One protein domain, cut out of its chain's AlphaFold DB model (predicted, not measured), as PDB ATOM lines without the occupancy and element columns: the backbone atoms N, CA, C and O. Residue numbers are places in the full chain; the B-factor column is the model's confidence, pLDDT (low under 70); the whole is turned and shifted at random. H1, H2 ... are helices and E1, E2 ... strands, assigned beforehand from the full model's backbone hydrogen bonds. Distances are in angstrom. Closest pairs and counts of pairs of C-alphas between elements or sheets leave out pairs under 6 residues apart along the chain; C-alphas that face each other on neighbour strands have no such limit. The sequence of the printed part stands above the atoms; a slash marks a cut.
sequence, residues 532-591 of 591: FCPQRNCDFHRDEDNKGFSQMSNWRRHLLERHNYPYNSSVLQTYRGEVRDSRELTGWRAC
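Overview. This is residues 532 to 591 of the 591 residues of an uncharacterized protein of Botrytis hyacinthi (UniProt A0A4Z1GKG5). Little regular structure is found here: loops make most of an elongated shape, with H1 and short H2 toward one end, a small hairpin of E1 and E2 toward the other, and residues 532 to 551 winding about the middle. The printed part has 60 residues; H1, H2, E1, E2, in that order, hold 23, mixed helices and strands, the sheet antiparallel. It is compact, radius of gyration of the C-alphas 11.9 A, spanning 36 by 21 by 17 A.

Arrangement. After residues 532 to 551, find H1, residues 552 to 563, and H2, residues 570 to 574: close but not clearly touching, closest C-alphas Arg 556 and Leu 572, 7.1 A. Both have every O i to N i+4 pair within hydrogen-bond range. E1, residues 578 to 580, and E2, residues 588 to 590, form the antiparallel hairpin at 149 degrees; N 579 and O 589 are 2.8 A apart, within hydrogen-bond range. H1 is apart from both strands.

Along the chain. Find C-alpha 552 at (78.267, 4.800, 17.664); H1 runs 15.7 A to C-alpha 563. E2 ends at C-alpha 590, (70.837, -7.594, 18.243).

Size, cuts and confidence. The C-alphas of Pro 566 and Arg 583 are farthest apart, 36.3 A. The printed part has no cut and no long link. Look for pLDDT under 70 at residues 543, 545, 581 to 587 and 589 to 591.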
ATOM      1  N   PHE A 532      75.137  -0.764  12.140       93.88
ATOM      2  CA  PHE A 532      74.838  -0.859  10.706       93.88
ATOM      3  C   PHE A 532      73.819   0.196  10.285       93.88
ATOM      4  O   PHE A 532      72.951   0.581  11.071       93.88
ATOM      5  N   CYS A 533      73.900   0.678   9.046       94.44
ATOM      6  CA  CYS A 533      72.858   1.558   8.527       94.44
ATOM      7  C   CYS A 533      71.550   0.756   8.343       94.44
ATOM      8  O   CYS A 533      71.606  -0.336   7.790       94.44
ATOM      9  N   PRO A 534      70.363   1.246   8.753       90.00
ATOM     10  CA  PRO A 534      69.106   0.527   8.511       90.00
ATOM     11  C   PRO A 534      68.678   0.525   7.027       90.00
ATOM     12  O   PRO A 534      68.005  -0.404   6.586       90.00
ATOM     13  N   GLN A 535      69.117   1.520   6.244       92.12
ATOM     14  CA  GLN A 535      68.941   1.684   4.787       92.12
ATOM     15  C   GLN A 535      67.596   1.184   4.200       92.12
ATOM     16  O   GLN A 535      66.528   1.496   4.709       92.12
ATOM     17  N   ARG A 536      67.549   0.552   3.014       84.62
ATOM     18  CA  ARG A 536      68.285  -0.662   2.576       84.62
ATOM     19  C   ARG A 536      69.326  -0.502   1.451       84.62
ATOM     20  O   ARG A 536      69.917  -1.481   1.024       84.62
ATOM     21  N   ASN A 537      69.590   0.723   1.000       89.00
ATOM     22  CA  ASN A 537      70.457   0.989  -0.162       89.00
ATOM     23  C   ASN A 537      71.732   1.750   0.253       89.00
ATOM     24  O   ASN A 537      72.064   2.772  -0.340       89.00
ATOM     25  N   CYS A 538      72.380   1.325   1.337       92.06
ATOM     26  CA  CYS A 538      73.598   1.947   1.854       92.06
ATOM     27  C   CYS A 538      74.741   0.934   1.815       92.06
ATOM     28  O   CYS A 538      74.535  -0.212   2.184       92.06
ATOM     29  N   ASP A 539      75.949   1.347   1.442       86.69
ATOM     30  CA  ASP A 539      77.097   0.434   1.410       86.69
ATOM     31  C   ASP A 539      77.395  -0.189   2.790       86.69
ATOM     32  O   ASP A 539      77.935  -1.285   2.869       86.69
ATOM     33  N   PHE A 540      77.010   0.476   3.886       85.31
ATOM     34  CA  PHE A 540      77.216   0.028   5.270       85.31
ATOM     35  C   PHE A 540      76.082  -0.874   5.783       85.31
ATOM     36  O   PHE A 540      75.461  -0.591   6.818       85.31
ATOM     37  N   HIS A 541      75.799  -1.938   5.024       80.62
ATOM     38  CA  HIS A 541      74.792  -2.948   5.352       80.62
ATOM     39  C   HIS A 541      75.347  -4.210   5.996       80.62
ATOM     40  O   HIS A 541      76.511  -4.573   5.856       80.62
ATOM     41  N   ARG A 542      74.432  -4.884   6.691       75.38
ATOM     42  CA  ARG A 542      74.612  -6.129   7.448       75.38
ATOM     43  C   ARG A 542      75.116  -7.309   6.608       75.38
ATOM     44  O   ARG A 542      75.684  -8.247   7.160       75.38
ATOM     45  N   ASP A 543      74.887  -7.250   5.299       68.31
ATOM     46  CA  ASP A 543      75.109  -8.351   4.357       68.31
ATOM     47  C   ASP A 543      76.562  -8.435   3.843       68.31
ATOM     48  O   ASP A 543      76.930  -9.424   3.216       68.31
ATOM     49  N   GLU A 544      77.409  -7.437   4.135       71.56
ATOM     50  CA  GLU A 544      78.853  -7.492   3.874       71.56
ATOM     51  C   GLU A 544      79.661  -7.504   5.179       71.56
ATOM     52  O   GLU A 544      79.642  -6.555   5.965       71.56
ATOM     53  N   ASP A 545      80.441  -8.571   5.373       66.69
ATOM     54  CA  ASP A 545      81.025  -8.993   6.656       66.69
ATOM     55  C   ASP A 545      81.821  -7.951   7.455       66.69
ATOM     56  O   ASP A 545      81.961  -8.092   8.672       66.69
ATOM     57  N   ASN A 546      82.350  -6.927   6.783       72.44
ATOM     58  CA  ASN A 546      83.204  -5.895   7.370       72.44
ATOM     59  C   ASN A 546      82.633  -4.466   7.241       72.44
ATOM     60  O   ASN A 546      83.304  -3.516   7.646       72.44
ATOM     61  N   LYS A 547      81.420  -4.274   6.699       83.62
ATOM     62  CA  LYS A 547      80.846  -2.940   6.419       83.62
ATOM     63  C   LYS A 547      79.937  -2.403   7.537       83.62
ATOM     64  O   LYS A 547      78.874  -1.839   7.290       83.62
ATOM     65  N   GLY A 548      80.389  -2.527   8.783       89.88
ATOM     66  CA  GLY A 548      79.776  -1.878   9.950       89.88
ATOM     67  C   GLY A 548      80.629  -0.732  10.507       89.88
ATOM     68  O   GLY A 548      81.799  -0.575  10.163       89.88
ATOM     69  N   PHE A 549      80.077   0.037  11.445       93.12
ATOM     70  CA  PHE A 549      80.839   0.994  12.257       93.12
ATOM     71  C   PHE A 549      81.139   0.403  13.637       93.12
ATOM     72  O   PHE A 549      80.220  -0.005  14.339       93.12
ATOM     73  N   SER A 550      82.395   0.425  14.082       90.75
ATOM     74  CA  SER A 550      82.792  -0.005  15.438       90.75
ATOM     75  C   SER A 550      82.537   1.046  16.530       90.75
ATOM     76  O   SER A 550      82.763   0.797  17.712       90.75
ATOM     77  N   GLN A 551      82.079   2.246  16.154       90.75
ATOM     78  CA  GLN A 551      81.782   3.348  17.072       90.75
ATOM     79  C   GLN A 551      80.433   3.994  16.736       90.75
ATOM     80  O   GLN A 551      80.205   4.422  15.600       90.75
ATOM     81  N   MET A 552      79.583   4.148  17.755       92.50
ATOM     82  CA  MET A 552      78.267   4.800  17.664       92.50
ATOM     83  C   MET A 552      78.368   6.221  17.081       92.50
ATOM     84  O   MET A 552      77.517   6.635  16.301       92.50
ATOM     85  N   SER A 553      79.428   6.967  17.407       93.38
ATOM     86  CA  SER A 553      79.703   8.314  16.881       93.38
ATOM     87  C   SER A 553      79.817   8.355  15.352       93.38
ATOM     88  O   SER A 553      79.236   9.234  14.716       93.38
ATOM     89  N   ASN A 554      80.527   7.395  14.755       95.12
ATOM     90  CA  ASN A 554      80.732   7.324  13.309       95.12
ATOM     91  C   ASN A 554      79.456   6.877  12.583       95.12
ATOM     92  O   ASN A 554      79.115   7.460  11.557       95.12
ATOM     93  N   TRP A 555      78.702   5.937  13.163       95.44
ATOM     94  CA  TRP A 555      77.369   5.555  12.678       95.44
ATOM     95  C   TRP A 555      76.381   6.730  12.712       95.44
ATOM     96  O   TRP A 555      75.728   7.013  11.710       95.44
ATOM     97  N   ARG A 556      76.323   7.483  13.822       95.50
ATOM     98  CA  ARG A 556      75.485   8.691  13.924       95.50
ATOM     99  C   ARG A 556      75.865   9.726  12.865       95.50
ATOM    100  O   ARG A 556      74.977  10.219  12.176       95.50
ATOM    101  N   ARG A 557      77.163  10.015  12.693       95.75
ATOM    102  CA  ARG A 557      77.649  10.940  11.655       95.75
ATOM    103  C   ARG A 557      77.203  10.489  10.259       95.75
ATOM    104  O   ARG A 557      76.612  11.275   9.531       95.75
ATOM    105  N   HIS A 558      77.392   9.210   9.940       95.69
ATOM    106  CA  HIS A 558      76.971   8.614   8.675       95.69
ATOM    107  C   HIS A 558      75.457   8.752   8.411       95.69
ATOM    108  O   HIS A 558      75.066   9.098   7.297       95.69
ATOM    109  N   LEU A 559      74.597   8.539   9.417       95.69
ATOM    110  CA  LEU A 559      73.143   8.701   9.260       95.69
ATOM    111  C   LEU A 559      72.710  10.153   9.013       95.69
ATOM    112  O   LEU A 559      71.753  10.378   8.268       95.69
ATOM    113  N   LEU A 560      73.415  11.130   9.591       95.00
ATOM    114  CA  LEU A 560      73.209  12.541   9.262       95.00
ATOM    115  C   LEU A 560      73.692  12.832   7.827       95.00
ATOM    116  O   LEU A 560      72.914  13.310   7.010       95.00
ATOM    117  N   GLU A 561      74.941  12.485   7.499       95.62
ATOM    118  CA  GLU A 561      75.604  12.847   6.232       95.62
ATOM    119  C   GLU A 561      75.043  12.151   4.983       95.62
ATOM    120  O   GLU A 561      75.004  12.756   3.913       95.62
ATOM    121  N   ARG A 562      74.651  10.873   5.075       96.19
ATOM    122  CA  ARG A 562      74.216  10.072   3.911       96.19
ATOM    123  C   ARG A 562      72.707   9.903   3.791       96.19
ATOM    124  O   ARG A 562      72.229   9.571   2.709       96.19
ATOM    125  N   HIS A 563      71.965  10.125   4.874       94.88
ATOM    126  CA  HIS A 563      70.530   9.833   4.930       94.88
ATOM    127  C   HIS A 563      69.680  10.973   5.513       94.88
ATOM    128  O   HIS A 563      68.463  10.828   5.585       94.88
ATOM    129  N   ASN A 564      70.283  12.114   5.877       94.44
ATOM    130  CA  ASN A 564      69.596  13.286   6.436       94.44
ATOM    131  C   ASN A 564      68.697  12.966   7.649       94.44
ATOM    132  O   ASN A 564      67.697  13.649   7.882       94.44
ATOM    133  N   TYR A 565      69.035  11.942   8.446       93.38
ATOM    134  CA  TYR A 565      68.291  11.664   9.675       93.38
ATOM    135  C   TYR A 565      68.437  12.847  10.642       93.38
ATOM    136  O   TYR A 565      69.564  13.182  11.020       93.38
ATOM    137  N   PRO A 566      67.336  13.471  11.105       89.38
ATOM    138  CA  PRO A 566      67.434  14.516  12.108       89.38
ATOM    139  C   PRO A 566      67.981  13.922  13.408       89.38
ATOM    140  O   PRO A 566      67.650  12.790  13.773       89.38
ATOM    141  N   TYR A 567      68.779  14.706  14.136       84.50
ATOM    142  CA  TYR A 567      69.478  14.286  15.360       84.50
ATOM    143  C   TYR A 567      68.544  13.708  16.446       84.50
ATOM    144  O   TYR A 567      68.945  12.847  17.225       84.50
ATOM    145  N   ASN A 568      67.273  14.126  16.444       84.62
ATOM    146  CA  ASN A 568      66.227  13.658  17.359       84.62
ATOM    147  C   ASN A 568      65.335  12.539  16.773       84.62
ATOM    148  O   ASN A 568      64.263  12.270  17.311       84.62
ATOM    149  N   SER A 569      65.722  11.902  15.663       89.31
ATOM    150  CA  SER A 569      64.975  10.760  15.119       89.31
ATOM    151  C   SER A 569      64.998   9.571  16.084       89.31
ATOM    152  O   SER A 569      66.024   9.256  16.686       89.31
ATOM    153  N   SER A 570      63.862   8.877  16.204       86.44
ATOM    154  CA  SER A 570      63.704   7.726  17.106       86.44
ATOM    155  C   SER A 570      64.743   6.632  16.850       86.44
ATOM    156  O   SER A 570      65.256   6.054  17.802       86.44
ATOM    157  N   VAL A 571      65.134   6.424  15.588       84.44
ATOM    158  CA  VAL A 571      66.207   5.504  15.165       84.44
ATOM    159  C   VAL A 571      67.517   5.745  15.930       84.44
ATOM    160  O   VAL A 571      68.138   4.793  16.388       84.44
ATOM    161  N   LEU A 572      67.919   7.005  16.142       85.44
ATOM    162  CA  LEU A 572      69.161   7.358  16.852       85.44
ATOM    163  C   LEU A 572      69.084   7.138  18.377       85.44
ATOM    164  O   LEU A 572      70.120   7.177  19.052       85.44
ATOM    165  N   GLN A 573      67.872   6.935  18.906       84.31
ATOM    166  CA  GLN A 573      67.569   6.736  20.326       84.31
ATOM    167  C   GLN A 573      67.277   5.266  20.672       84.31
ATOM    168  O   GLN A 573      67.621   4.825  21.767       84.31
ATOM    169  N   THR A 574      66.651   4.508  19.764       85.38
ATOM    170  CA  THR A 574      66.247   3.110  19.997       85.38
ATOM    171  C   THR A 574      67.233   2.078  19.456       85.38
ATOM    172  O   THR A 574      67.221   0.943  19.930       85.38
ATOM    173  N   TYR A 575      68.095   2.431  18.497       88.88
ATOM    174  CA  TYR A 575      69.077   1.497  17.945       88.88
ATOM    175  C   TYR A 575      70.234   1.237  18.921       88.88
ATOM    176  O   TYR A 575      70.916   2.166  19.359       88.88
ATOM    177  N   ARG A 576      70.475  -0.041  19.234       78.50
ATOM    178  CA  ARG A 576      71.524  -0.494  20.168       78.50
ATOM    179  C   ARG A 576      72.740  -1.146  19.498       78.50
ATOM    180  O   ARG A 576      73.718  -1.422  20.184       78.50
ATOM    181  N   GLY A 577      72.715  -1.321  18.174       79.12
ATOM    182  CA  GLY A 577      73.738  -2.060  17.428       79.12
ATOM    183  C   GLY A 577      73.491  -3.569  17.388       79.12
ATOM    184  O   GLY A 577      72.556  -4.085  18.002       79.12
ATOM    185  N   GLU A 578      74.350  -4.273  16.653       82.50
ATOM    186  CA  GLU A 578      74.422  -5.735  16.632       82.50
ATOM    187  C   GLU A 578      75.822  -6.187  17.068       82.50
ATOM    188  O   GLU A 578      76.839  -5.596  16.706       82.50
ATOM    189  N   VAL A 579      75.898  -7.254  17.857       75.69
ATOM    190  CA  VAL A 579      77.154  -7.911  18.227       75.69
ATOM    191  C   VAL A 579      77.396  -9.081  17.284       75.69
ATOM    192  O   VAL A 579      76.525  -9.937  17.110       75.69
ATOM    193  N   ARG A 580      78.611  -9.149  16.727       70.94
ATOM    194  CA  ARG A 580      79.122 -10.386  16.129       70.94
ATOM    195  C   ARG A 580      79.707 -11.249  17.234       70.94
ATOM    196  O   ARG A 580      80.548 -10.775  18.001       70.94
ATOM    197  N   ASP A 581      79.312 -12.513  17.299       60.78
ATOM    198  CA  ASP A 581      80.072 -13.479  18.087       60.78
ATOM    199  C   ASP A 581      81.327 -13.856  17.289       60.78
ATOM    200  O   ASP A 581      81.233 -14.385  16.183       60.78
ATOM    201  N   SER A 582      82.519 -13.586  17.824       53.59
ATOM    202  CA  SER A 582      83.787 -13.867  17.133       53.59
ATOM    203  C   SER A 582      84.072 -15.364  16.942       53.59
ATOM    204  O   SER A 582      85.077 -15.720  16.329       53.59
ATOM    205  N   ARG A 583      83.198 -16.245  17.451       52.47
ATOM    206  CA  ARG A 583      83.252 -17.704  17.276       52.47
ATOM    207  C   ARG A 583      82.202 -18.240  16.301       52.47
ATOM    208  O   ARG A 583      82.394 -19.328  15.768       52.47
ATOM    209  N   GLU A 584      81.121 -17.503  16.056       53.44
ATOM    210  CA  GLU A 584      80.090 -17.861  15.078       53.44
ATOM    211  C   GLU A 584      80.287 -16.984  13.837       53.44
ATOM    212  O   GLU A 584      79.754 -15.879  13.742       53.44
ATOM    213  N   LEU A 585      81.047 -17.489  12.855       49.75
ATOM    214  CA  LEU A 585      81.311 -16.795  11.584       49.75
ATOM    215  C   LEU A 585      80.035 -16.338  10.853       49.75
ATOM    216  O   LEU A 585      80.112 -15.435  10.034       49.75
ATOM    217  N   THR A 586      78.871 -16.900  11.168       51.66
ATOM    218  CA  THR A 586      77.562 -16.576  10.580       51.66
ATOM    219  C   THR A 586      76.588 -15.884  11.555       51.66
ATOM    220  O   THR A 586      75.432 -15.661  11.204       51.66
ATOM    221  N   GLY A 587      77.018 -15.556  12.783       58.97
ATOM    222  CA  GLY A 587      76.142 -15.151  13.891       58.97
ATOM    223  C   GLY A 587      76.180 -13.661  14.257       58.97
ATOM    224  O   GLY A 587      77.062 -13.215  14.996       58.97
ATOM    225  N   TRP A 588      75.156 -12.914  13.832       73.06
ATOM    226  CA  TRP A 588      74.843 -11.564  14.326       73.06
ATOM    227  C   TRP A 588      73.680 -11.603  15.330       73.06
ATOM    228  O   TRP A 588      72.627 -12.176  15.034       73.06
ATOM    229  N   ARG A 589      73.837 -10.973  16.504       67.94
ATOM    230  CA  ARG A 589      72.782 -10.835  17.528       67.94
ATOM    231  C   ARG A 589      72.505  -9.352  17.813       67.94
ATOM    232  O   ARG A 589      73.437  -8.598  18.078       67.94
ATOM    233  N   ALA A 590      71.238  -8.936  17.799       68.94
ATOM    234  CA  ALA A 590      70.837  -7.594  18.243       68.94
ATOM    235  C   ALA A 590      71.032  -7.416  19.764       68.94
ATOM    236  O   ALA A 590      71.030  -8.403  20.505       68.94
ATOM    237  N   CYS A 591      71.219  -6.170  20.211       56.50
ATOM    238  CA  CYS A 591      71.463  -5.789  21.613       56.50
ATOM    239  C   CYS A 591      70.419  -4.802  22.171       56.50
ATOM    240  O   CYS A 591      69.495  -4.415  21.422       56.50
TER     241      CYS A 591